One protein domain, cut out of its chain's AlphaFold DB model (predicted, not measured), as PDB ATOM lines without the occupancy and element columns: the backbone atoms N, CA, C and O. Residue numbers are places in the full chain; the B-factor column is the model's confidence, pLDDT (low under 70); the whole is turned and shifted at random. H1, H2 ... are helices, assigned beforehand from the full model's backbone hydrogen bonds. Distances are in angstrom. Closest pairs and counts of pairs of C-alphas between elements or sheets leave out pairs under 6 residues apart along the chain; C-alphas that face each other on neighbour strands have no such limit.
ATOM      1  N   GLU A  30      65.119  98.182  45.672       32.34
ATOM      2  CA  GLU A  30      64.448  98.687  44.454       32.34
ATOM      3  C   GLU A  30      64.538 100.216  44.373       32.34
ATOM      4  O   GLU A  30      64.725 100.788  43.301       32.34
ATOM      5  N   THR A  31      64.511 100.885  45.531       37.25
ATOM      6  CA  THR A  31      64.759 102.328  45.621       37.25
ATOM      7  C   THR A  31      66.215 102.683  45.307       37.25
ATOM      8  O   THR A  31      66.463 103.771  44.808       37.25
ATOM      9  N   ALA A  32      67.177 101.790  45.563       35.62
ATOM     10  CA  ALA A  32      68.579 101.992  45.193       35.62
ATOM     11  C   ALA A  32      68.819 101.799  43.684       35.62
ATOM     12  O   ALA A  32      69.616 102.528  43.100       35.62
ATOM     13  N   GLN A  33      68.094 100.876  43.040       33.53
ATOM     14  CA  GLN A  33      68.213 100.610  41.603       33.53
ATOM     15  C   GLN A  33      67.699 101.790  40.756       33.53
ATOM     16  O   GLN A  33      68.410 102.255  39.870       33.53
ATOM     17  N   LEU A  34      66.530 102.353  41.100       36.50
ATOM     18  CA  LEU A  34      65.969 103.554  40.450       36.50
ATOM     19  C   LEU A  34      66.828 104.820  40.651       36.50
ATOM     20  O   LEU A  34      66.692 105.783  39.905       36.50
ATOM     21  N   ARG A  35      67.724 104.826  41.648       41.28
ATOM     22  CA  ARG A  35      68.669 105.922  41.926       41.28
ATOM     23  C   ARG A  35      69.977 105.812  41.148       41.28
ATOM     24  O   ARG A  35      70.681 106.806  41.040       41.28
ATOM     25  N   SER A  36      70.311 104.637  40.608       38.44
ATOM     26  CA  SER A  36      71.563 104.447  39.859       38.44
ATOM     27  C   SER A  36      71.574 105.160  38.501       38.44
ATOM     28  O   SER A  36      72.645 105.538  38.029       38.44
ATOM     29  N   ASP A  37      70.395 105.444  37.937       36.66
ATOM     30  CA  ASP A  37      70.252 106.155  36.661       36.66
ATOM     31  C   ASP A  37      70.282 107.691  36.812       36.66
ATOM     32  O   ASP A  37      70.455 108.409  35.827       36.66
ATOM     33  N   PHE A  38      70.178 108.219  38.039       42.00
ATOM     34  CA  PHE A  38      70.339 109.645  38.333       42.00
ATOM     35  C   PHE A  38      71.645 109.868  39.097       42.00
ATOM     36  O   PHE A  38      71.696 109.810  40.321       42.00
ATOM     37  N   THR A  39      72.734 110.122  38.378       42.22
ATOM     38  CA  THR A  39      74.017 110.448  39.007       42.22
ATOM     39  C   THR A  39      74.085 111.944  39.341       42.22
ATOM     40  O   THR A  39      74.641 112.747  38.596       42.22
ATOM     41  N   PHE A  40      73.605 112.324  40.531       42.88
ATOM     42  CA  PHE A  40      73.852 113.640  41.161       42.88
ATOM     43  C   PHE A  40      75.355 113.985  41.287       42.88
ATOM     44  O   PHE A  40      75.735 115.134  41.514       42.88
ATOM     45  N   SER A  41      76.214 112.978  41.080       38.25
ATOM     46  CA  SER A  41      77.672 113.046  40.922       38.25
ATOM     47  C   SER A  41      78.153 114.229  40.065       38.25
ATOM     48  O   SER A  41      79.086 114.931  40.450       38.25
ATOM     49  N   GLY A  42      77.490 114.507  38.935       38.66
ATOM     50  CA  GLY A  42      77.937 115.553  38.007       38.66
ATOM     51  C   GLY A  42      77.736 116.991  38.504       38.66
ATOM     52  O   GLY A  42      78.459 117.886  38.071       38.66
ATOM     53  N   TYR A  43      76.779 117.230  39.408       40.97
ATOM     54  CA  TYR A  43      76.409 118.588  39.834       40.97
ATOM     55  C   TYR A  43      77.171 119.041  41.080       40.97
ATOM     56  O   TYR A  43      77.653 120.170  41.142       40.97
ATOM     57  N   ILE A  44      77.368 118.133  42.038       39.38
ATOM     58  CA  ILE A  44      78.100 118.418  43.280       39.38
ATOM     59  C   ILE A  44      79.585 118.724  43.010       39.38
ATOM     60  O   ILE A  44      80.173 119.549  43.708       39.38
ATOM     61  N   SER A  45      80.172 118.148  41.951       37.31
ATOM     62  CA  SER A  45      81.561 118.415  41.535       37.31
ATOM     63  C   SER A  45      81.833 119.879  41.169       37.31
ATOM     64  O   SER A  45      82.967 120.328  41.318       37.31
ATOM     65  N   LYS A  46      80.818 120.647  40.751       37.22
ATOM     66  CA  LYS A  46      80.968 122.087  40.474       37.22
ATOM     67  C   LYS A  46      80.833 122.960  41.721       37.22
ATOM     68  O   LYS A  46      81.399 124.048  41.751       37.22
ATOM     69  N   THR A  47      80.092 122.502  42.725       39.94
ATOM     70  CA  THR A  47      79.763 123.297  43.920       39.94
ATOM     71  C   THR A  47      80.732 123.048  45.082       39.94
ATOM     72  O   THR A  47      80.909 123.929  45.917       39.94
ATOM     73  N   PHE A  48      81.396 121.886  45.125       41.06
ATOM     74  CA  PHE A  48      82.356 121.507  46.173       41.06
ATOM     75  C   PHE A  48      83.636 120.894  45.564       41.06
ATOM     76  O   PHE A  48      83.853 119.689  45.673       41.06
ATOM     77  N   PRO A  49      84.485 121.699  44.898       41.16
ATOM     78  CA  PRO A  49      85.604 121.203  44.088       41.16
ATOM     79  C   PRO A  49      86.729 120.521  44.889       41.16
ATOM     80  O   PRO A  49      87.499 119.763  44.307       41.16
ATOM     81  N   ASP A  50      86.800 120.743  46.206       35.97
ATOM     82  CA  ASP A  50      87.872 120.223  47.071       35.97
ATOM     83  C   ASP A  50      87.546 118.876  47.739       35.97
ATOM     84  O   ASP A  50      88.326 118.357  48.541       35.97
ATOM     85  N   HIS A  51      86.396 118.282  47.423       38.34
ATOM     86  CA  HIS A  51      86.079 116.926  47.846       38.34
ATOM     87  C   HIS A  51      86.192 115.998  46.635       38.34
ATOM     88  O   HIS A  51      85.603 116.251  45.587       38.34
ATOM     89  N   GLU A  52      86.968 114.919  46.748       35.16
ATOM     90  CA  GLU A  52      86.947 113.825  45.775       35.16
ATOM     91  C   GLU A  52      85.556 113.176  45.817       35.16
ATOM     92  O   GLU A  52      85.258 112.295  46.624       35.16
ATOM     93  N   ILE A  53      84.661 113.680  44.968       40.88
ATOM     94  CA  ILE A  53      83.249 113.305  44.881       40.88
ATOM     95  C   ILE A  53      83.133 112.031  44.047       40.88
ATOM     96  O   ILE A  53      82.565 111.995  42.959       40.88
ATOM     97  N   ALA A  54      83.658 110.936  44.581       34.03
ATOM     98  CA  ALA A  54      83.079 109.641  44.289       34.03
ATOM     99  C   ALA A  54      81.796 109.535  45.133       34.03
ATOM    100  O   ALA A  54      81.830 109.278  46.332       34.03
ATOM    101  N   SER A  55      80.653 109.788  44.489       45.53
ATOM    102  CA  SER A  55      79.329 109.304  44.903       45.53
ATOM    103  C   SER A  55      78.714 109.894  46.195       45.53
ATOM    104  O   SER A  55      78.466 109.202  47.179       45.53
ATOM    105  N   ILE A  56      78.389 111.188  46.190       41.84
ATOM    106  CA  ILE A  56      77.782 111.876  47.343       41.84
ATOM    107  C   ILE A  56      76.323 111.462  47.636       41.84
ATOM    108  O   ILE A  56      75.972 111.307  48.806       41.84
ATOM    109  N   ASP A  57      75.526 111.088  46.627       46.03
ATOM    110  CA  ASP A  57      74.237 110.388  46.829       46.03
ATOM    111  C   ASP A  57      74.386 109.085  47.613       46.03
ATOM    112  O   ASP A  57      73.482 108.650  48.331       46.03
ATOM    113  N   SER A  58      75.555 108.459  47.506       51.47
ATOM    114  CA  SER A  58      75.848 107.241  48.233       51.47
ATOM    115  C   SER A  58      76.049 107.517  49.701       51.47
ATOM    116  O   SER A  58      75.681 106.651  50.463       51.47
ATOM    117  N   LEU A  59      76.537 108.674  50.155       51.50
ATOM    118  CA  LEU A  59      76.906 108.848  51.564       51.50
ATOM    119  C   LEU A  59      75.693 108.835  52.510       51.50
ATOM    120  O   LEU A  59      75.725 108.144  53.528       51.50
ATOM    121  N   GLY A  60      74.611 109.545  52.179       51.81
ATOM    122  CA  GLY A  60      73.381 109.551  52.983       51.81
ATOM    123  C   GLY A  60      72.646 108.212  52.946       51.81
ATOM    124  O   GLY A  60      72.228 107.690  53.981       51.81
ATOM    125  N   ILE A  61      72.549 107.614  51.756       57.78
ATOM    126  CA  ILE A  61      71.929 106.300  51.551       57.78
ATOM    127  C   ILE A  61      72.745 105.217  52.257       57.78
ATOM    128  O   ILE A  61      72.181 104.409  52.986       57.78
ATOM    129  N   TRP A  62      74.065 105.233  52.105       55.03
ATOM    130  CA  TRP A  62      75.011 104.312  52.730       55.03
ATOM    131  C   TRP A  62      75.020 104.464  54.248       55.03
ATOM    132  O   TRP A  62      74.986 103.458  54.952       55.03
ATOM    133  N   SER A  63      74.986 105.695  54.769       57.78
ATOM    134  CA  SER A  63      74.927 105.939  56.216       57.78
ATOM    135  C   SER A  63      73.640 105.369  56.808       57.78
ATOM    136  O   SER A  63      73.700 104.573  57.745       57.78
ATOM    137  N   SER A  64      72.485 105.653  56.203       59.09
ATOM    138  CA  SER A  64      71.189 105.119  56.645       59.09
ATOM    139  C   SER A  64      71.063 103.606  56.442       59.09
ATOM    140  O   SER A  64      70.510 102.911  57.295       59.09
ATOM    141  N   GLN A  65      71.611 103.059  55.354       64.00
ATOM    142  CA  GLN A  65      71.671 101.614  55.113       64.00
ATOM    143  C   GLN A  65      72.585 100.902  56.108       64.00
ATOM    144  O   GLN A  65      72.345  99.738  56.402       64.00
ATOM    145  N   ARG A  66      73.589 101.572  56.675       66.50
ATOM    146  CA  ARG A  66      74.441 101.017  57.736       66.50
ATOM    147  C   ARG A  66      73.966 101.345  59.149       66.50
ATOM    148  O   ARG A  66      74.679 101.053  60.103       66.50
ATOM    149  N   GLY A  67      72.778 101.932  59.295       71.50
ATOM    150  CA  GLY A  67      72.207 102.248  60.603       71.50
ATOM    151  C   GLY A  67      72.674 103.565  61.220       71.50
ATOM    152  O   GLY A  67      72.212 103.917  62.305       71.50
ATOM    153  N   ASN A  68      73.545 104.319  60.542       83.06
ATOM    154  CA  ASN A  68      73.957 105.665  60.937       83.06
ATOM    155  C   ASN A  68      72.931 106.705  60.457       83.06
ATOM    156  O   ASN A  68      73.163 107.469  59.516       83.06
ATOM    157  N   TYR A  69      71.767 106.710  61.108       87.12
ATOM    158  CA  TYR A  69      70.664 107.610  60.769       87.12
ATOM    159  C   TYR A  69      70.926 109.070  61.157       87.12
ATOM    160  O   TYR A  69      70.366 109.949  60.511       87.12
ATOM    161  N   ASP A  70      71.787 109.349  62.141       85.81
ATOM    162  CA  ASP A  70      72.208 110.719  62.476       85.81
ATOM    163  C   ASP A  70      73.041 111.337  61.343       85.81
ATOM    164  O   ASP A  70      72.777 112.458  60.902       85.81
ATOM    165  N   GLY A  71      74.005 110.578  60.807       81.75
ATOM    166  CA  GLY A  71      74.775 110.981  59.628       81.75
ATOM    167  C   GLY A  71      73.886 111.165  58.396       81.75
ATOM    168  O   GLY A  71      73.981 112.185  57.713       81.75
ATOM    169  N   GLY A  72      72.968 110.220  58.160       82.19
ATOM    170  CA  GLY A  72      71.972 110.319  57.090       82.19
ATOM    171  C   GLY A  72      71.074 111.553  57.227       82.19
ATOM    172  O   GLY A  72      70.885 112.281  56.254       82.19
ATOM    173  N   PHE A  73      70.572 111.837  58.433       89.25
ATOM    174  CA  PHE A  73      69.759 113.020  58.721       89.25
ATOM    175  C   PHE A  73      70.501 114.310  58.369       89.25
ATOM    176  O   PHE A  73      69.976 115.114  57.603       89.25
ATOM    177  N   ASN A  74      71.722 114.496  58.883       85.31
ATOM    178  CA  ASN A  74      72.501 115.714  58.641       85.31
ATOM    179  C   ASN A  74      72.771 115.923  57.148       85.31
ATOM    180  O   ASN A  74      72.614 117.036  56.646       85.31
ATOM    181  N   TYR A  75      73.109 114.845  56.440       83.06
ATOM    182  CA  TYR A  75      73.322 114.874  54.999       83.06
ATOM    183  C   TYR A  75      72.057 115.303  54.243       83.06
ATOM    184  O   TYR A  75      72.061 116.318  53.547       83.06
ATOM    185  N   PHE A  76      70.948 114.573  54.406       85.69
ATOM    186  CA  PHE A  76      69.723 114.871  53.663       85.69
ATOM    187  C   PHE A  76      69.129 116.227  54.041       85.69
ATOM    188  O   PHE A  76      68.522 116.880  53.199       85.69
ATOM    189  N   TYR A  77      69.320 116.680  55.281       88.38
ATOM    190  CA  TYR A  77      68.889 118.004  55.712       88.38
ATOM    191  C   TYR A  77      69.615 119.111  54.938       88.38
ATOM    192  O   TYR A  77      68.961 120.003  54.400       88.38
ATOM    193  N   GLN A  78      70.942 119.020  54.808       82.75
ATOM    194  CA  GLN A  78      71.735 119.972  54.022       82.75
ATOM    195  C   GLN A  78      71.369 119.932  52.534       82.75
ATOM    196  O   GLN A  78      71.201 120.982  51.915       82.75
ATOM    197  N   VAL A  79      71.182 118.734  51.967       82.62
ATOM    198  CA  VAL A  79      70.764 118.582  50.564       82.62
ATOM    199  C   VAL A  79      69.384 119.202  50.334       82.62
ATOM    200  O   VAL A  79      69.207 119.929  49.360       82.62
ATOM    201  N   CYS A  80      68.425 118.984  51.241       85.62
ATOM    202  CA  CYS A  80      67.109 119.618  51.167       85.62
ATOM    203  C   CYS A  80      67.214 121.147  51.181       85.62
ATOM    204  O   CYS A  80      66.622 121.789  50.321       85.62
ATOM    205  N   GLN A  81      67.985 121.728  52.108       84.69
ATOM    206  CA  GLN A  81      68.181 123.181  52.175       84.69
ATOM    207  C   GLN A  81      68.789 123.734  50.884       84.69
ATOM    208  O   GLN A  81      68.320 124.737  50.348       84.69
ATOM    209  N   TYR A  82      69.816 123.065  50.364       81.62
ATOM    210  CA  TYR A  82      70.460 123.461  49.120       81.62
ATOM    211  C   TYR A  82      69.494 123.393  47.931       81.62
ATOM    212  O   TYR A  82      69.395 124.348  47.163       81.62
ATOM    213  N   MET A  83      68.755 122.292  47.783       78.69
ATOM    214  CA  MET A  83      67.787 122.130  46.696       78.69
ATOM    215  C   MET A  83      66.648 123.151  46.794       78.69
ATOM    216  O   MET A  83      66.268 123.711  45.774       78.69
ATOM    217  N   GLU A  84      66.155 123.455  47.998       81.19
ATOM    218  CA  GLU A  84      65.115 124.472  48.228       81.19
ATOM    219  C   GLU A  84      65.559 125.870  47.789       81.19
ATOM    220  O   GLU A  84      64.804 126.566  47.109       81.19
ATOM    221  N   LEU A  85      66.796 126.261  48.109       80.19
ATOM    222  CA  LEU A  85      67.364 127.548  47.692       80.19
ATOM    223  C   LEU A  85      67.523 127.662  46.169       80.19
ATOM    224  O   LEU A  85      67.446 128.762  45.625       80.19
ATOM    225  N   ASN A  86      67.716 126.532  45.486       74.38
ATOM    226  CA  ASN A  86      67.995 126.478  44.053       74.38
ATOM    227  C   ASN A  86      66.818 125.937  43.221       74.38
ATOM    228  O   ASN A  86      66.968 125.704  42.028       74.38
ATOM    229  N   MET A  87      65.613 125.770  43.781       69.19
ATOM    230  CA  MET A  87      64.482 125.222  43.007       69.19
ATOM    231  C   MET A  87      64.094 126.077  41.793       69.19
ATOM    232  O   MET A  87      63.569 125.553  40.813       69.19
ATOM    233  N   ASN A  88      64.372 127.381  41.836       64.62
ATOM    234  CA  ASN A  88      64.069 128.299  40.740       64.62
ATOM    235  C   ASN A  88      65.141 128.309  39.633       64.62
ATOM    236  O   ASN A  88      64.901 128.913  38.589       64.62
ATOM    237  N   SER A  89      66.298 127.656  39.820       60.47
ATOM    238  CA  SER A  89      67.386 127.648  38.826       60.47
ATOM    239  C   SER A  89      67.173 126.645  37.678       60.47
ATOM    240  O   SER A  89      67.999 126.594  36.775       60.47
ATOM    241  N   GLN A  90      66.064 125.883  37.664       55.75
ATOM    242  CA  GLN A  90      65.779 124.768  36.730       55.75
ATOM    243  C   GLN A  90      66.772 123.590  36.793       55.75
ATOM    244  O   GLN A  90      66.675 122.657  35.998       55.75
ATOM    245  N   GLU A  91      67.699 123.582  37.751       55.19
ATOM    246  CA  GLU A  91      68.796 122.607  37.796       55.19
ATOM    247  C   GLU A  91      68.399 121.246  38.394       55.19
ATOM    248  O   GLU A  91      69.128 120.269  38.219       55.19
ATOM    249  N   PHE A  92      67.244 121.141  39.068       58.31
ATOM    250  CA  PHE A  92      66.873 119.942  39.830       58.31
ATOM    251  C   PHE A  92      65.498 119.381  39.444       58.31
ATOM    252  O   PHE A  92      64.500 120.102  39.500       58.31
ATOM    253  N   PRO A  93      65.395 118.077  39.121       68.12
ATOM    254  CA  PRO A  93      64.100 117.448  38.916       68.12
ATOM    255  C   PRO A  93      63.344 117.329  40.247       68.12
ATOM    256  O   PRO A  93      63.846 116.752  41.214       68.12
ATOM    257  N   THR A  94      62.096 117.805  40.272       73.81
ATOM    258  CA  THR A  94      61.192 117.764  41.438       73.81
ATOM    259  C   THR A  94      61.095 116.374  42.074       73.81
ATOM    260  O   THR A  94      61.058 116.253  43.296       73.81
ATOM    261  N   SER A  95      61.108 115.312  41.262       76.38
ATOM    262  CA  SER A  95      61.050 113.928  41.749       76.38
ATOM    263  C   SER A  95      62.259 113.557  42.626       76.38
ATOM    264  O   SER A  95      62.085 113.004  43.714       76.38
ATOM    265  N   ALA A  96      63.480 113.947  42.238       75.12
ATOM    266  CA  ALA A  96      64.681 113.670  43.032       75.12
ATOM    267  C   ALA A  96      64.633 114.379  44.393       75.12
ATOM    268  O   ALA A  96      64.909 113.766  45.426       75.12
ATOM    269  N   PHE A  97      64.195 115.640  44.410       81.81
ATOM    270  CA  PHE A  97      64.014 116.398  45.647       81.81
ATOM    271  C   PHE A  97      63.010 115.729  46.601       81.81
ATOM    272  O   PHE A  97      63.282 115.583  47.795       81.81
ATOM    273  N   LEU A  98      61.879 115.243  46.082       85.12
ATOM    274  CA  LEU A  98      60.880 114.523  46.879       85.12
ATOM    275  C   LEU A  98      61.450 113.246  47.507       85.12
ATOM    276  O   LEU A  98      61.195 112.966  48.681       85.12
ATOM    277  N   HIS A  99      62.267 112.497  46.767       83.56
ATOM    278  CA  HIS A  99      62.934 111.309  47.296       83.56
ATOM    279  C   HIS A  99      63.927 111.634  48.418       83.56
ATOM    280  O   HIS A  99      63.904 110.954  49.448       83.56
ATOM    281  N   VAL A 100      64.735 112.689  48.269       84.56
ATOM    282  CA  VAL A 100      65.638 113.180  49.326       84.56
ATOM    283  C   VAL A 100      64.841 113.567  50.576       84.56
ATOM    284  O   VAL A 100      65.194 113.171  51.689       84.56
ATOM    285  N   ARG A 101      63.709 114.262  50.415       89.62
ATOM    286  CA  ARG A 101      62.837 114.651  51.537       89.62
ATOM    287  C   ARG A 101      62.231 113.452  52.260       89.62
ATOM    288  O   ARG A 101      62.129 113.435  53.492       89.62
ATOM    289  N   PHE A 102      61.849 112.417  51.521       89.94
ATOM    290  CA  PHE A 102      61.376 111.168  52.113       89.94
ATOM    291  C   PHE A 102      62.475 110.436  52.879       89.94
ATOM    292  O   PHE A 102      62.200 109.881  53.941       89.94
ATOM    293  N   ASP A 103      63.714 110.456  52.398       85.75
ATOM    294  CA  ASP A 103      64.836 109.845  53.111       85.75
ATOM    295  C   ASP A 103      65.213 110.612  54.376       85.75
ATOM    296  O   ASP A 103      65.423 109.987  55.418       85.75
ATOM    297  N   LEU A 104      65.191 111.946  54.330       92.00
ATOM    298  CA  LEU A 104      65.283 112.784  55.525       92.00
ATOM    299  C   LEU A 104      64.220 112.374  56.552       92.00
ATOM    300  O   LEU A 104      64.530 112.122  57.715       92.00
ATOM    301  N   THR A 105      62.974 112.221  56.101       94.69
ATOM    302  CA  THR A 105      61.855 111.806  56.956       94.69
ATOM    303  C   THR A 105      62.074 110.418  57.560       94.69
ATOM    304  O   THR A 105      61.822 110.211  58.747       94.69
ATOM    305  N   ARG A 106      62.570 109.454  56.776       92.88
ATOM    306  CA  ARG A 106      62.921 108.113  57.271       92.88
ATOM    307  C   ARG A 106      64.000 108.179  58.347       92.88
ATOM    308  O   ARG A 106      63.877 107.472  59.340       92.88
ATOM    309  N   CYS A 107      64.999 109.049  58.191       92.12
ATOM    310  CA  CYS A 107      66.006 109.273  59.225       92.12
ATOM    311  C   CYS A 107      65.366 109.836  60.499       92.12
ATOM    312  O   CYS A 107      65.590 109.286  61.569       92.12
ATOM    313  N   CYS A 108      64.487 110.841  60.400       95.19
ATOM    314  CA  CYS A 108      63.752 111.367  61.559       95.19
ATOM    315  C   CYS A 108      62.940 110.278  62.284       95.19
ATOM    316  O   CYS A 108      62.971 110.190  63.510       95.19
ATOM    317  N   LEU A 109      62.247 109.410  61.538       95.06
ATOM    318  CA  LEU A 109      61.497 108.281  62.098       95.06
ATOM    319  C   LEU A 109      62.419 107.254  62.771       95.06
ATOM    320  O   LEU A 109      62.103 106.766  63.855       95.06
ATOM    321  N   ALA A 110      63.570 106.951  62.169       93.25
ATOM    322  CA  ALA A 110      64.581 106.077  62.758       93.25
ATOM    323  C   ALA A 110      65.256 106.704  63.991       93.25
ATOM    324  O   ALA A 110      65.694 105.985  64.885       93.25
ATOM    325  N   LEU A 111      65.302 108.030  64.087       94.81
ATOM    326  CA  LEU A 111      65.787 108.771  65.255       94.81
ATOM    327  C   LEU A 111      64.687 109.046  66.291       94.81
ATOM    328  O   LEU A 111      64.944 109.668  67.317       94.81
ATOM    329  N   LEU A 112      63.473 108.540  66.050       96.50
ATOM    330  CA  LEU A 112      62.298 108.727  66.898       96.50
ATOM    331  C   LEU A 112      61.965 110.206  67.180       96.50
ATOM    332  O   LEU A 112      61.506 110.550  68.274       96.50
ATOM    333  N   ASP A 113      62.151 111.069  66.182       95.75
ATOM    334  CA  ASP A 113      61.781 112.485  66.227       95.75
ATOM    335  C   ASP A 113      60.522 112.738  65.371       95.75
ATOM    336  O   ASP A 113      60.620 113.013  64.168       95.75
ATOM    337  N   PRO A 114      59.308 112.626  65.956       95.25
ATOM    338  CA  PRO A 114      58.070 112.799  65.201       95.25
ATOM    339  C   PRO A 114      57.867 114.231  64.707       95.25
ATOM    340  O   PRO A 114      57.217 114.426  63.683       95.25
ATOM    341  N   THR A 115      58.398 115.229  65.418       95.69
ATOM    342  CA  THR A 115      58.237 116.638  65.046       95.69
ATOM    343  C   THR A 115      59.013 116.910  63.767       95.69
ATOM    344  O   THR A 115      58.411 117.287  62.765       95.69
ATOM    345  N   LYS A 116      60.311 116.575  63.745       95.81
ATOM    346  CA  LYS A 116      61.127 116.736  62.536       95.81
ATOM    347  C   LYS A 116      60.622 115.895  61.367       95.81
ATOM    348  O   LYS A 116      60.718 116.347  60.233       95.81
ATOM    349  N   ALA A 117      60.079 114.702  61.622       95.75
ATOM    350  CA  ALA A 117      59.496 113.857  60.575       95.75
ATOM    351  C   ALA A 117      58.235 114.475  59.942       95.75
ATOM    352  O   ALA A 117      58.003 114.325  58.744       95.75
ATOM    353  N   ILE A 118      57.400 115.156  60.730       96.50
ATOM    354  CA  ILE A 118      56.231 115.874  60.207       96.50
ATOM    355  C   ILE A 118      56.686 117.112  59.436       96.50
ATOM    356  O   ILE A 118      56.261 117.313  58.299       96.50
ATOM    357  N   ASP A 119      57.596 117.901  60.005       94.94
ATOM    358  CA  ASP A 119      58.098 119.132  59.389       94.94
ATOM    359  C   ASP A 119      58.823 118.854  58.059       94.94
ATOM    360  O   ASP A 119      58.681 119.600  57.083       94.94
ATOM    361  N   SER A 120      59.527 117.720  57.961       93.25
ATOM    362  CA  SER A 120      60.144 117.254  56.715       93.25
ATOM    363  C   SER A 120      59.138 116.783  55.656       93.25
ATOM    364  O   SER A 120      59.534 116.564  54.513       93.25
ATOM    365  N   LEU A 121      57.843 116.687  55.960       94.12
ATOM    366  CA  LEU A 121      56.794 116.361  54.985       94.12
ATOM    367  C   LEU A 121      55.797 117.499  54.741       94.12
ATOM    368  O   LEU A 121      55.154 117.502  53.695       94.12
ATOM    369  N   THR A 122      55.672 118.463  55.659       90.88
ATOM    370  CA  THR A 122      54.702 119.570  55.570       90.88
ATOM    371  C   THR A 122      54.698 120.273  54.204       90.88
ATOM    372  O   THR A 122      53.624 120.441  53.628       90.88
ATOM    373  N   PRO A 123      55.851 120.619  53.607       88.12
ATOM    374  CA  PRO A 123      55.890 121.214  52.273       88.12
ATOM    375  C   PRO A 123      55.365 120.307  51.151       88.12
ATOM    376  O   PRO A 123      54.710 120.802  50.244       88.12
ATOM    377  N   CYS A 124      55.559 118.986  51.234       89.06
ATOM    378  CA  CYS A 124      55.010 118.038  50.254       89.06
ATOM    379  C   CYS A 124      53.480 117.917  50.351       89.06
ATOM    380  O   CYS A 124      52.836 117.477  49.404       89.06
ATOM    381  N   LEU A 125      52.893 118.292  51.491       87.38
ATOM    382  CA  LEU A 125      51.442 118.336  51.694       87.38
ATOM    383  C   LEU A 125      50.822 119.654  51.212       87.38
ATOM    384  O   LEU A 125      49.601 119.743  51.099       87.38
ATOM    385  N   ASN A 126      51.638 120.672  50.929       87.06
ATOM    386  CA  ASN A 126      51.161 121.952  50.439       87.06
ATOM    387  C   ASN A 126      51.109 121.962  48.906       87.06
ATOM    388  O   ASN A 126      52.130 122.057  48.238       87.06
ATOM    389  N   TRP A 127      49.912 121.926  48.326       82.38
ATOM    390  CA  TRP A 127      49.744 121.934  46.866       82.38
ATOM    391  C   TRP A 127      50.051 123.285  46.213       82.38
ATOM    392  O   TRP A 127      50.071 123.377  44.990       82.38
ATOM    393  N   SER A 128      50.296 124.334  47.005       80.81
ATOM    394  CA  SER A 128      50.671 125.649  46.487       80.81
ATOM    395  C   SER A 128      52.159 125.773  46.145       80.81
ATOM    396  O   SER A 128      52.557 126.818  45.637       80.81
ATOM    397  N   VAL A 129      52.993 124.776  46.470       80.19
ATOM    398  CA  VAL A 129      54.428 124.788  46.139       80.19
ATOM    399  C   VAL A 129      54.730 123.844  44.968       80.19
ATOM    400  O   VAL A 129      54.010 122.863  44.786       80.19
ATOM    401  N   PRO A 130      55.803 124.081  44.183       76.75
ATOM    402  CA  PRO A 130      56.111 123.303  42.968       76.75
ATOM    403  C   PRO A 130      56.315 121.794  43.176       76.75
ATOM    404  O   PRO A 130      56.322 121.022  42.223       76.75
ATOM    405  N   TYR A 131      56.508 121.381  44.424       81.00
ATOM    406  CA  TYR A 131      56.760 120.013  44.872       81.00
ATOM    407  C   TYR A 131      55.655 119.505  45.813       81.00
ATOM    408  O   TYR A 131      55.848 118.549  46.563       81.00
ATOM    409  N   GLY A 132      54.485 120.148  45.799       85.00
ATOM    410  CA  GLY A 132      53.293 119.650  46.470       85.00
ATOM    411  C   GLY A 132      52.782 118.375  45.799       85.00
ATOM    412  O   GLY A 132      52.634 118.318  44.580       85.00
ATOM    413  N   ILE A 133      52.485 117.347  46.591       86.12
ATOM    414  CA  ILE A 133      52.008 116.049  46.105       86.12
ATOM    415  C   ILE A 133      50.492 115.980  46.296       86.12
ATOM    416  O   ILE A 133      49.996 115.958  47.425       86.12
ATOM    417  N   CYS A 134      49.746 115.922  45.193       85.06
ATOM    418  CA  CYS A 134      48.294 115.766  45.198       85.06
ATOM    419  C   CYS A 134      47.850 114.295  45.161       85.06
ATOM    420  O   CYS A 134      48.638 113.375  44.925       85.06
ATOM    421  N   PHE A 135      46.554 114.075  45.395       79.50
ATOM    422  CA  PHE A 135      45.955 112.747  45.306       79.50
ATOM    423  C   PHE A 135      46.076 112.213  43.869       79.50
ATOM    424  O   PHE A 135      45.659 112.880  42.925       79.50
ATOM    425  N   GLY A 136      46.647 111.017  43.703       78.31
ATOM    426  CA  GLY A 136      46.912 110.412  42.389       78.31
ATOM    427  C   GLY A 136      48.327 110.635  41.844       78.31
ATOM    428  O   GLY A 136      48.684 110.011  40.850       78.31
ATOM    429  N   HIS A 137      49.157 111.450  42.504       86.81
ATOM    430  CA  HIS A 137      50.592 111.507  42.216       86.81
ATOM    431  C   HIS A 137      51.261 110.164  42.565       86.81
ATOM    432  O   HIS A 137      50.924 109.551  43.578       86.81
ATOM    433  N   GLU A 138      52.250 109.723  41.785       88.69
ATOM    434  CA  GLU A 138      52.906 108.412  41.966       88.69
ATOM    435  C   GLU A 138      53.516 108.232  43.372       88.69
ATOM    436  O   GLU A 138      53.457 107.165  43.977       88.69
ATOM    437  N   LEU A 139      54.037 109.323  43.937       87.50
ATOM    438  CA  LEU A 139      54.626 109.368  45.278       87.50
ATOM    439  C   LEU A 139      53.613 109.574  46.422       87.50
ATOM    440  O   LEU A 139      54.019 109.607  47.587       87.50
ATOM    441  N   TRP A 140      52.312 109.700  46.133       88.62
ATOM    442  CA  TRP A 140      51.275 109.952  47.143       88.62
ATOM    443  C   TRP A 140      51.203 108.846  48.199       88.62
ATOM    444  O   TRP A 140      51.122 109.132  49.394       88.62
ATOM    445  N   GLU A 141      51.282 107.583  47.782       91.38
ATOM    446  CA  GLU A 141      51.250 106.449  48.709       91.38
ATOM    447  C   GLU A 141      52.436 106.494  49.683       91.38
ATOM    448  O   GLU A 141      52.258 106.358  50.895       91.38
ATOM    449  N   THR A 142      53.636 106.786  49.173       90.12
ATOM    450  CA  THR A 142      54.843 106.910  50.003       90.12
ATOM    451  C   THR A 142      54.717 108.063  50.997       90.12
ATOM    452  O   THR A 142      54.995 107.878  52.185       90.12
ATOM    453  N   LEU A 143      54.251 109.234  50.545       92.81
ATOM    454  CA  LEU A 143      53.984 110.380  51.416       92.81
ATOM    455  C   LEU A 143      52.988 110.013  52.524       92.81
ATOM    456  O   LEU A 143      53.247 110.277  53.698       92.81
ATOM    457  N   SER A 144      51.876 109.374  52.162       93.25
ATOM    458  CA  SER A 144      50.815 108.985  53.094       93.25
ATOM    459  C   SER A 144      51.320 108.024  54.175       93.25
ATOM    460  O   SER A 144      51.061 108.231  55.364       93.25
ATOM    461  N   ILE A 145      52.109 107.013  53.792       94.00
ATOM    462  CA  ILE A 145      52.704 106.046  54.725       94.00
ATOM    463  C   ILE A 145      53.661 106.741  55.699       94.00
ATOM    464  O   ILE A 145      53.575 106.523  56.913       94.00
ATOM    465  N   LEU A 146      54.566 107.584  55.193       94.62
ATOM    466  CA  LEU A 146      55.538 108.292  56.030       94.62
ATOM    467  C   LEU A 146      54.845 109.269  56.982       94.62
ATOM    468  O   LEU A 146      55.148 109.285  58.176       94.62
ATOM    469  N   TYR A 147      53.863 110.021  56.488       95.75
ATOM    470  CA  TYR A 147      53.114 110.979  57.293       95.75
ATOM    471  C   TYR A 147      52.288 110.294  58.385       95.75
ATOM    472  O   TYR A 147      52.303 110.717  59.542       95.75
ATOM    473  N   THR A 148      51.623 109.186  58.052       95.81
ATOM    474  CA  THR A 148      50.880 108.369  59.024       95.81
ATOM    475  C   THR A 148      51.814 107.793  60.085       95.81
ATOM    476  O   THR A 148      51.496 107.823  61.273       95.81
ATOM    477  N   SER A 149      53.000 107.327  59.687       95.69
ATOM    478  CA  SER A 149      54.013 106.815  60.618       95.69
ATOM    479  C   SER A 149      54.505 107.901  61.579       95.69
ATOM    480  O   SER A 149      54.619 107.655  62.780       95.69
ATOM    481  N   ALA A 150      54.737 109.117  61.077       97.00
ATOM    482  CA  ALA A 150      55.154 110.255  61.892       97.00
ATOM    483  C   ALA A 150      54.061 110.687  62.883       97.00
ATOM    484  O   ALA A 150      54.346 110.915  64.061       97.00
ATOM    485  N   LYS A 151      52.794 110.718  62.446       97.19
ATOM    486  CA  LYS A 151      51.644 110.971  63.328       97.19
ATOM    487  C   LYS A 151      51.507 109.922  64.422       97.19
ATOM    488  O   LYS A 151      51.409 110.283  65.589       97.19
ATOM    489  N   ARG A 152      51.588 108.639  64.074       96.75
ATOM    490  CA  ARG A 152      51.527 107.549  65.054       96.75
ATOM    491  C   ARG A 152      52.661 107.633  66.078       96.75
ATOM    492  O   ARG A 152      52.445 107.416  67.265       96.75
ATOM    493  N   LEU A 153      53.873 107.985  65.647       96.88
ATOM    494  CA  LEU A 153      54.983 108.216  66.572       96.88
ATOM    495  C   LEU A 153      54.712 109.415  67.502       96.88
ATOM    496  O   LEU A 153      55.023 109.350  68.691       96.88
ATOM    497  N   LYS A 154      54.094 110.490  66.995       97.31
ATOM    498  CA  LYS A 154      53.661 111.641  67.808       97.31
ATOM    499  C   LYS A 154      52.601 111.254  68.844       97.31
ATOM    500  O   LYS A 154      52.670 111.712  69.984       97.31
ATOM    501  N   GLU A 155      51.651 110.401  68.472       96.44
ATOM    502  CA  GLU A 155      50.651 109.841  69.389       96.44
ATOM    503  C   GLU A 155      51.319 109.006  70.483       96.44
ATOM    504  O   GLU A 155      51.063 109.239  71.660       96.44
ATOM    505  N   HIS A 156      52.254 108.117  70.130       95.88
ATOM    506  CA  HIS A 156      53.024 107.358  71.120       95.88
ATOM    507  C   HIS A 156      53.791 108.265  72.088       95.88
ATOM    508  O   HIS A 156      53.797 107.998  73.286       95.88
ATOM    509  N   ARG A 157      54.390 109.356  71.598       95.62
ATOM    510  CA  ARG A 157      55.050 110.349  72.460       95.62
ATOM    511  C   ARG A 157      54.061 111.026  73.413       95.62
ATOM    512  O   ARG A 157      54.345 111.152  74.594       95.62
ATOM    513  N   THR A 158      52.881 111.390  72.919       95.56
ATOM    514  CA  THR A 158      51.825 112.008  73.738       95.56
ATOM    515  C   THR A 158      51.320 111.045  74.817       95.56
ATOM    516  O   THR A 158      51.179 111.432  75.975       95.56
ATOM    517  N   ASN A 159      51.093 109.777  74.464       94.25
ATOM    518  CA  ASN A 159      50.667 108.745  75.410       94.25
ATOM    519  C   ASN A 159      51.740 108.481  76.470       94.25
ATOM    520  O   ASN A 159      51.415 108.325  77.644       94.25
ATOM    521  N   LEU A 160      53.015 108.488  76.075       95.69
ATOM    522  CA  LEU A 160      54.131 108.354  77.003       95.69
ATOM    523  C   LEU A 160      54.166 109.510  78.014       95.69
ATOM    524  O   LEU A 160      54.268 109.267  79.214       95.69
ATOM    525  N   ASP A 161      54.003 110.751  77.549       95.12
ATOM    526  CA  ASP A 161      53.949 111.925  78.424       95.12
ATOM    527  C   ASP A 161      52.775 111.846  79.420       95.12
ATOM    528  O   ASP A 161      52.912 112.223  80.586       95.12
ATOM    529  N   LEU A 162      51.614 111.344  78.984       95.81
ATOM    530  CA  LEU A 162      50.448 111.125  79.851       95.81
ATOM    531  C   LEU A 162      50.691 110.010  80.877       95.81
ATOM    532  O   LEU A 162      50.338 110.171  82.048       95.81
ATOM    533  N   ALA A 163      51.325 108.911  80.466       95.56
ATOM    534  CA  ALA A 163      51.696 107.813  81.353       95.56
ATOM    535  C   ALA A 163      52.678 108.283  82.438       95.56
ATOM    536  O   ALA A 163      52.492 107.975  83.614       95.56
ATOM    537  N   PHE A 164      53.662 109.115  82.085       94.50
ATOM    538  CA  PHE A 164      54.580 109.704  83.062       94.50
ATOM    539  C   PHE A 164      53.887 110.656  84.031       94.50
ATOM    540  O   PHE A 164      54.081 110.548  85.240       94.50
ATOM    541  N   LYS A 165      53.015 111.540  83.537       95.62
ATOM    542  CA  LYS A 165      52.253 112.461  84.399       95.62
ATOM    543  C   LYS A 165      51.309 111.744  85.364       95.62
ATOM    544  O   LYS A 165      51.066 112.249  86.454       95.62
ATOM    545  N   SER A 166      50.771 110.596  84.965       95.81
ATOM    546  CA  SER A 166      49.863 109.794  85.793       95.81
ATOM    547  C   SER A 166      50.578 108.769  86.680       95.81
ATOM    548  O   SER A 166      49.919 108.072  87.448       95.81
ATOM    549  N   GLY A 167      51.910 108.660  86.594       95.31
ATOM    550  CA  GLY A 167      52.677 107.633  87.301       95.31
ATOM    551  C   GLY A 167      52.392 106.209  86.811       95.31
ATOM    552  O   GLY A 167      52.727 105.244  87.497       95.31
ATOM    553  N   ASN A 168      51.778 106.045  85.633       96.31
ATOM    554  CA  ASN A 168      51.531 104.737  85.034       96.31
ATOM    555  C   ASN A 168      52.787 104.221  84.313       96.31
ATOM    556  O   ASN A 168      52.867 104.145  83.084       96.31
ATOM    557  N   TRP A 169      53.798 103.856  85.098       95.75
ATOM    558  CA  TRP A 169      55.109 103.440  84.591       95.75
ATOM    559  C   TRP A 169      55.049 102.172  83.726       95.75
ATOM    560  O   TRP A 169      55.811 102.039  82.769       95.75
ATOM    561  N   SER A 170      54.116 101.259  84.007       94.25
ATOM    562  CA  SER A 170      53.909 100.044  83.207       94.25
ATOM    563  C   SER A 170      53.440 100.363  81.784       94.25
ATOM    564  O   SER A 170      53.960  99.797  80.820       94.25
ATOM    565  N   GLU A 171      52.503 101.303  81.635       95.50
ATOM    566  CA  GLU A 171      52.028 101.773  80.328       95.50
ATOM    567  C   GLU A 171      53.119 102.540  79.569       95.50
ATOM    568  O   GLU A 171      53.284 102.353  78.358       95.50
ATOM    569  N   ALA A 172      53.925 103.337  80.278       96.50
ATOM    570  CA  ALA A 172      55.089 104.004  79.700       96.50
ATOM    571  C   ALA A 172      56.081 102.987  79.105       96.50
ATOM    572  O   ALA A 172      56.472 103.100  77.940       96.50
ATOM    573  N   ILE A 173      56.426 101.933  79.857       96.12
ATOM    574  CA  ILE A 173      57.306 100.850  79.385       96.12
ATOM    575  C   ILE A 173      56.701 100.142  78.169       96.12
ATOM    576  O   ILE A 173      57.405  99.882  77.190       96.12
ATOM    577  N   GLN A 174      55.403  99.830  78.207       95.88
ATOM    578  CA  GLN A 174      54.717  99.172  77.098       95.88
ATOM    579  C   GLN A 174      54.767 100.029  75.827       95.88
ATOM    580  O   GLN A 174      55.126  99.520  74.763       95.88
ATOM    581  N   THR A 175      54.479 101.325  75.945       96.94
ATOM    582  CA  THR A 175      54.525 102.285  74.834       96.94
ATOM    583  C   THR A 175      55.927 102.365  74.235       96.94
ATOM    584  O   THR A 175      56.095 102.237  73.021       96.94
ATOM    585  N   ILE A 176      56.957 102.486  75.074       96.81
ATOM    586  CA  ILE A 176      58.353 102.527  74.625       96.81
ATOM    587  C   ILE A 176      58.744 101.232  73.901       96.81
ATOM    588  O   ILE A 176      59.378 101.278  72.849       96.81
ATOM    589  N   ASN A 177      58.355 100.066  74.422       95.44
ATOM    590  CA  ASN A 177      58.672  98.785  73.788       95.44
ATOM    591  C   ASN A 177      57.959  98.610  72.437       95.44
ATOM    592  O   ASN A 177      58.549  98.064  71.500       95.44
ATOM    593  N   GLN A 178      56.726  99.106  72.299       95.81
ATOM    594  CA  GLN A 178      56.023  99.141  71.013       95.81
ATOM    595  C   GLN A 178      56.751 100.027  69.997       95.81
ATOM    596  O   GLN A 178      56.939  99.613  68.848       95.81
ATOM    597  N   VAL A 179      57.209 101.211  70.417       96.31
ATOM    598  CA  VAL A 179      58.006 102.118  69.577       96.31
ATOM    599  C   VAL A 179      59.323 101.457  69.164       96.31
ATOM    600  O   VAL A 179      59.642 101.438  67.977       96.31
ATOM    601  N   ALA A 180      60.042 100.834  70.101       95.19
ATOM    602  CA  ALA A 180      61.296 100.127  69.834       95.19
ATOM    603  C   ALA A 180      61.118  98.995  68.809       95.19
ATOM    604  O   ALA A 180      61.866  98.898  67.837       95.19
ATOM    605  N   THR A 181      60.081  98.175  68.993       94.56
ATOM    606  CA  THR A 181      59.765  97.048  68.102       94.56
ATOM    607  C   THR A 181      59.392  97.540  66.708       94.56
ATOM    608  O   THR A 181      59.888  97.026  65.707       94.56
ATOM    609  N   THR A 182      58.545  98.568  66.629       93.12
ATOM    610  CA  THR A 182      58.135  99.170  65.352       93.12
ATOM    611  C   THR A 182      59.331  99.770  64.622       93.12
ATOM    612  O   THR A 182      59.473  99.590  63.413       93.12
ATOM    613  N   ARG A 183      60.229 100.434  65.357       93.56
ATOM    614  CA  ARG A 183      61.458 101.003  64.813       93.56
ATOM    615  C   ARG A 183      62.357  99.926  64.222       93.56
ATOM    616  O   ARG A 183      62.713 100.051  63.063       93.56
ATOM    617  N   LEU A 184      62.676  98.865  64.960       92.00
ATOM    618  CA  LEU A 184      63.543  97.794  64.450       92.00
ATOM    619  C   LEU A 184      62.902  97.027  63.286       92.00
ATOM    620  O   LEU A 184      63.599  96.600  62.372       92.00
ATOM    621  N   LYS A 185      61.571  96.903  63.270       90.50
ATOM    622  CA  LYS A 185      60.847  96.326  62.131       90.50
ATOM    623  C   LYS A 185      61.000  97.171  60.861       90.50
ATOM    624  O   LYS A 185      61.202  96.618  59.786       90.50
ATOM    625  N   ASN A 186      60.874  98.492  60.984       86.62
ATOM    626  CA  ASN A 186      60.901  99.410  59.840       86.62
ATOM    627  C   ASN A 186      62.325  99.838  59.450       86.62
ATOM    628  O   ASN A 186      62.564 100.221  58.308       86.62
ATOM    629  N   PHE A 187      63.265  99.752  60.390       88.12
ATOM    630  CA  PHE A 187      64.663 100.149  60.256       88.12
ATOM    631  C   PHE A 187      65.560  99.034  60.820       88.12
ATOM    632  O   PHE A 187      66.096  99.172  61.920       88.12
ATOM    633  N   PRO A 188      65.730  97.911  60.092       82.75
ATOM    634  CA  PRO A 188      66.426  96.727  60.606       82.75
ATOM    635  C   PRO A 188      67.891  96.963  60.978       82.75
ATOM    636  O   PRO A 188      68.428  96.269  61.833       82.75
ATOM    637  N   ASN A 189      68.526  97.957  60.352       84.50
ATOM    638  CA  ASN A 189      69.921  98.307  60.612       84.50
ATOM    639  C   ASN A 189      70.065  99.317  61.757       84.50
ATOM    640  O   ASN A 189      71.176  99.709  62.098       84.50
ATOM    641  N   ALA A 190      68.959  99.766  62.352       85.75
ATOM    642  CA  ALA A 190      69.003 100.672  63.482       85.75
ATOM    643  C   ALA A 190      69.562  99.976  64.727       85.75
ATOM    644  O   ALA A 190      69.251  98.818  64.997       85.75
ATOM    645  N   SER A 191      70.350 100.711  65.517       87.00
ATOM    646  CA  SER A 191      70.851 100.214  66.803       87.00
ATOM    647  C   SER A 191      69.706  99.712  67.686       87.00
ATOM    648  O   SER A 191      68.638 100.318  67.714       87.00
ATOM    649  N   ILE A 192      69.926  98.639  68.446       87.06
ATOM    650  CA  ILE A 192      68.948  98.141  69.429       87.06
ATOM    651  C   ILE A 192      68.707  99.188  70.530       87.06
ATOM    652  O   ILE A 192      67.611  99.263  71.088       87.06
ATOM    653  N   MET A 193      69.712 100.022  70.812       88.88
ATOM    654  CA  MET A 193      69.586 101.136  71.746       88.88
ATOM    655  C   MET A 193      68.684 102.228  71.173       88.88
ATOM    656  O   MET A 193      68.740 102.556  69.980       88.88
ATOM    657  N   LEU A 194      67.839 102.796  72.034       91.50
ATOM    658  CA  LEU A 194      66.933 103.859  71.625       91.50
ATOM    659  C   LEU A 194      67.697 105.188  71.492       91.50
ATOM    660  O   LEU A 194      68.566 105.499  72.307       91.50
ATOM    661  N   PRO A 195      67.390 106.000  70.474       90.69
ATOM    662  CA  PRO A 195      68.046 107.286  70.287       90.69
ATOM    663  C   PRO A 195      67.576 108.330  71.312       90.69
ATOM    664  O   PRO A 195      66.401 108.383  71.689       90.69
ATOM    665  N   GLY A 196      68.494 109.210  71.715       87.75
ATOM    666  CA  GLY A 196      68.196 110.418  72.490       87.75
ATOM    667  C   GLY A 196      67.433 110.168  73.796       87.75
ATOM    668  O   GLY A 196      67.753 109.267  74.570       87.75
ATOM    669  N   GLN A 197      66.403 110.987  74.043       90.56
ATOM    670  CA  GLN A 197      65.618 110.960  75.287       90.56
ATOM    671  C   GLN A 197      64.878 109.636  75.525       90.56
ATOM    672  O   GLN A 197      64.606 109.292  76.671       90.56
ATOM    673  N   TRP A 198      64.609 108.855  74.476       93.50
ATOM    674  CA  TRP A 198      63.873 107.596  74.589       93.50
ATOM    675  C   TRP A 198      64.585 106.551  75.453       93.50
ATOM    676  O   TRP A 198      63.915 105.802  76.165       93.50
ATOM    677  N   SER A 199      65.923 106.512  75.437       92.88
ATOM    678  CA  SER A 199      66.689 105.621  76.320       92.88
ATOM    679  C   SER A 199      66.575 106.043  77.781       92.88
ATOM    680  O   SER A 199      66.304 105.207  78.642       92.88
ATOM    681  N   TYR A 200      66.673 107.343  78.062       93.38
ATOM    682  CA  TYR A 200      66.519 107.868  79.420       93.38
ATOM    683  C   TYR A 200      65.110 107.640  79.968       93.38
ATOM    684  O   TYR A 200      64.968 107.131  81.074       93.38
ATOM    685  N   TRP A 201      64.072 107.907  79.173       94.31
ATOM    686  CA  TRP A 201      62.681 107.632  79.540       94.31
ATOM    687  C   TRP A 201      62.433 106.156  79.837       94.31
ATOM    688  O   TRP A 201      61.731 105.816  80.788       94.31
ATOM    689  N   LYS A 202      63.040 105.257  79.055       94.69
ATOM    690  CA  LYS A 202      62.946 103.820  79.313       94.69
ATOM    691  C   LYS A 202      63.625 103.448  80.626       94.69
ATOM    692  O   LYS A 202      63.049 102.703  81.416       94.69
ATOM    693  N   ALA A 203      64.832 103.954  80.857       93.94
ATOM    694  CA  ALA A 203      65.582 103.686  82.074       93.94
ATOM    695  C   ALA A 203      64.874 104.234  83.319       93.94
ATOM    696  O   ALA A 203      64.796 103.533  84.327       93.94
ATOM    697  N   GLU A 204      64.306 105.435  83.238       94.69
ATOM    698  CA  GLU A 204      63.505 106.037  84.301       94.69
ATOM    699  C   GLU A 204      62.279 105.176  84.616       94.69
ATOM    700  O   GLU A 204      62.106 104.754  85.759       94.69
ATOM    701  N   ALA A 205      61.482 104.820  83.605       94.69
ATOM    702  CA  ALA A 205      60.295 103.992  83.800       94.69
ATOM    703  C   ALA A 205      60.638 102.630  84.432       94.69
ATOM    704  O   ALA A 205      59.949 102.174  85.344       94.69
ATOM    705  N   LEU A 206      61.733 101.999  83.989       94.88
ATOM    706  CA  LEU A 206      62.236 100.744  84.556       94.88
ATOM    707  C   LEU A 206      62.666 100.898  86.019       94.88
ATOM    708  O   LEU A 206      62.359 100.034  86.839       94.88
ATOM    709  N   ALA A 207      63.348 101.991  86.364       94.81
ATOM    710  CA  ALA A 207      63.746 102.258  87.742       94.81
ATOM    711  C   ALA A 207      62.521 102.419  88.658       94.81
ATOM    712  O   ALA A 207      62.499 101.838  89.741       94.81
ATOM    713  N   GLN A 208      61.483 103.123  88.195       95.25
ATOM    714  CA  GLN A 208      60.252 103.355  88.961       95.25
ATOM    715  C   GLN A 208      59.463 102.071  89.250       95.25
ATOM    716  O   GLN A 208      58.848 101.950  90.305       95.25
ATOM    717  N   VAL A 209      59.526 101.069  88.366       94.56
ATOM    718  CA  VAL A 209      58.919  99.744  88.605       94.56
ATOM    719  C   VAL A 209      59.853  98.762  89.331       94.56
ATOM    720  O   VAL A 209      59.590  97.561  89.359       94.56
ATOM    721  N   GLY A 210      60.969  99.239  89.893       92.44
ATOM    722  CA  GLY A 210      61.920  98.424  90.660       92.44
ATOM    723  C   GLY A 210      62.895  97.592  89.816       92.44
ATOM    724  O   GLY A 210      63.686  96.824  90.360       92.44
ATOM    725  N   LYS A 211      62.908  97.760  88.489       93.75
ATOM    726  CA  LYS A 211      63.803  97.050  87.558       93.75
ATOM    727  C   LYS A 211      65.134  97.783  87.376       93.75
ATOM    728  O   LYS A 211      65.546  98.120  86.266       93.75
ATOM    729  N   VAL A 212      65.831  98.029  88.482       90.88
ATOM    730  CA  VAL A 212      67.044  98.869  88.519       90.88
ATOM    731  C   VAL A 212      68.188  98.292  87.673       90.88
ATOM    732  O   VAL A 212      68.915  99.046  87.029       90.88
ATOM    733  N   THR A 213      68.346  96.967  87.620       91.31
ATOM    734  CA  THR A 213      69.380  96.328  86.784       91.31
ATOM    735  C   THR A 213      69.106  96.534  85.295       91.31
ATOM    736  O   THR A 213      70.012  96.925  84.566       91.31
ATOM    737  N   GLU A 214      67.859  96.340  84.850       90.81
ATOM    738  CA  GLU A 214      67.458  96.593  83.456       90.81
ATOM    739  C   GLU A 214      67.627  98.079  83.099       90.81
ATOM    740  O   GLU A 214      68.105  98.400  82.017       90.81
ATOM    741  N   SER A 215      67.290  98.984  84.026       89.94
ATOM    742  CA  SER A 215      67.464 100.432  83.863       89.94
ATOM    743  C   SER A 215      68.920 100.812  83.570       89.94
ATOM    744  O   SER A 215      69.177 101.526  82.604       89.94
ATOM    745  N   LYS A 216      69.882 100.271  84.333       89.31
ATOM    746  CA  LYS A 216      71.318 100.538  84.135       89.31
ATOM    747  C   LYS A 216      71.820 100.096  82.761       89.31
ATOM    748  O   LYS A 216      72.601 100.819  82.162       89.31
ATOM    749  N   VAL A 217      71.350  98.948  82.269       88.00
ATOM    750  CA  VAL A 217      71.742  98.405  80.954       88.00
ATOM    751  C   VAL A 217      71.259  99.288  79.800       88.00
ATOM    752  O   VAL A 217      71.885  99.333  78.752       88.00
ATOM    753  N   VAL A 218      70.140  99.997  79.966       84.31
ATOM    754  CA  VAL A 218      69.579 100.852  78.906       84.31
ATOM    755  C   VAL A 218      70.391 102.136  78.688       84.31
ATOM    756  O   VAL A 218      70.335 102.705  77.601       84.31
ATOM    757  N   ILE A 219      71.118 102.603  79.706       83.81
ATOM    758  CA  ILE A 219      71.895 103.858  79.673       83.81
ATOM    759  C   ILE A 219      73.415 103.645  79.711       83.81
ATOM    760  O   ILE A 219      74.149 104.630  79.738       83.81
ATOM    761  N   SER A 220      73.874 102.390  79.757       69.75
ATOM    762  CA  SER A 220      75.289 102.002  79.676       69.75
ATOM    763  C   SER A 220      75.750 101.872  78.232       69.75
ATOM    764  O   SER A 220      76.844 102.385  77.924       69.75
TER     765      SER A 220
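AT A GLANCE: This is residues 30 to 220 of the 220 residues of an uncharacterized protein of Puccinia graminis f. sp. tritici (UniProt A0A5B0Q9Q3). Two groups of helices lie one after the other along an elongated body, and the long helix H8 joins them: an up-and-down bundle of H3, H4 and H5 at one end, and H9, H10 and H11, folded back and forth, at the other. Short H6 packs on both H5 and H8, H2 lies at the outer end of the bundle, and residues 46 to 52 stick out there. The printed part has 191 residues with eleven named helices, H1 to H11 in chain order, and no named strand; the class is all helix. It is only just compact, close to loose, with a radius of gyration of the C-alphas of 19.1 A, and spans 59 by 39 by 28 A, only just elongated.

HOW THE PARTS SIT: H1, residues 30 to 36, is near H3, residues 56 to 65, but touches no helix. H2, residues 41 to 47, only just touches H3, with 3 pairs of C-alphas within 8 A, the closest Ser 41 and Ile 56 at 6.5 A. H4, residues 69 to 85, forms hairpins with H3, closest C-alphas Gly 60 and Gly 72 at 4.4 A, and with H5, residues 94 to 110, closest Tyr 69 and Cys 107 at 5.2 A. H5 and H8, residues 140 to 165, are the hubs, touching three helices each; they touch each other at a shallow tilt of 25 degrees, the same way, closest C-alphas Leu 109 and Ala 150 at 6.6 A. H6, residues 114 to 119, touches H5 at Thr 105 and Ala 117, the closest C-alphas, 4.8 A apart, and H8 at Pro 114 and Ala 150, 5.1 A. H7, residues 122 to 125, is close to but not clearly touching H5 and H8. Residues 153 to 164 of H8 touch H9, residues 169 to 186, in a hairpin, closest C-alphas Leu 160 and Ala 172 at 5.2 A. H9 and H10, residues 197 to 208, form a hairpin, closest C-alphas Trp 169 and Ala 205 at 5.3 A. H10 and H11, residues 212 to 219, form another at a shallow tilt of 6 degrees, closest C-alphas Ala 203 and Ser 215 at 4.2 A. Every O i to N i+4 pair is within hydrogen-bond range in H4, H5, H6, H8, H9 and H10, against 2 of 3 in H1, 4 of 6 in H3, 3 of 4 in H11 and 0 of 3 in H2, where 2 of 4 O i to N i+3 pairs are; H7 is too short for such a pair.

IN THESE COORDINATES: H1 begins at C-alpha 30, (64.448, 98.687, 44.454). H4 is 24.1 A long from first to last C-alpha, H5 24.5 A, H8 37.4 A and H9 25.7 A. H11 ends at C-alpha 219, (71.895, 103.858, 79.673).

THE WHOLE: The C-alphas farthest apart, those of Gln 90 and Gly 210, are 60.1 A apart. The printed part has no cut. The link from H7 to H8, residues 126 to 139, is long. The mean pLDDT of the printed part is 79.9; residues 30 to 66, 87 to 93 and 220 are under 70.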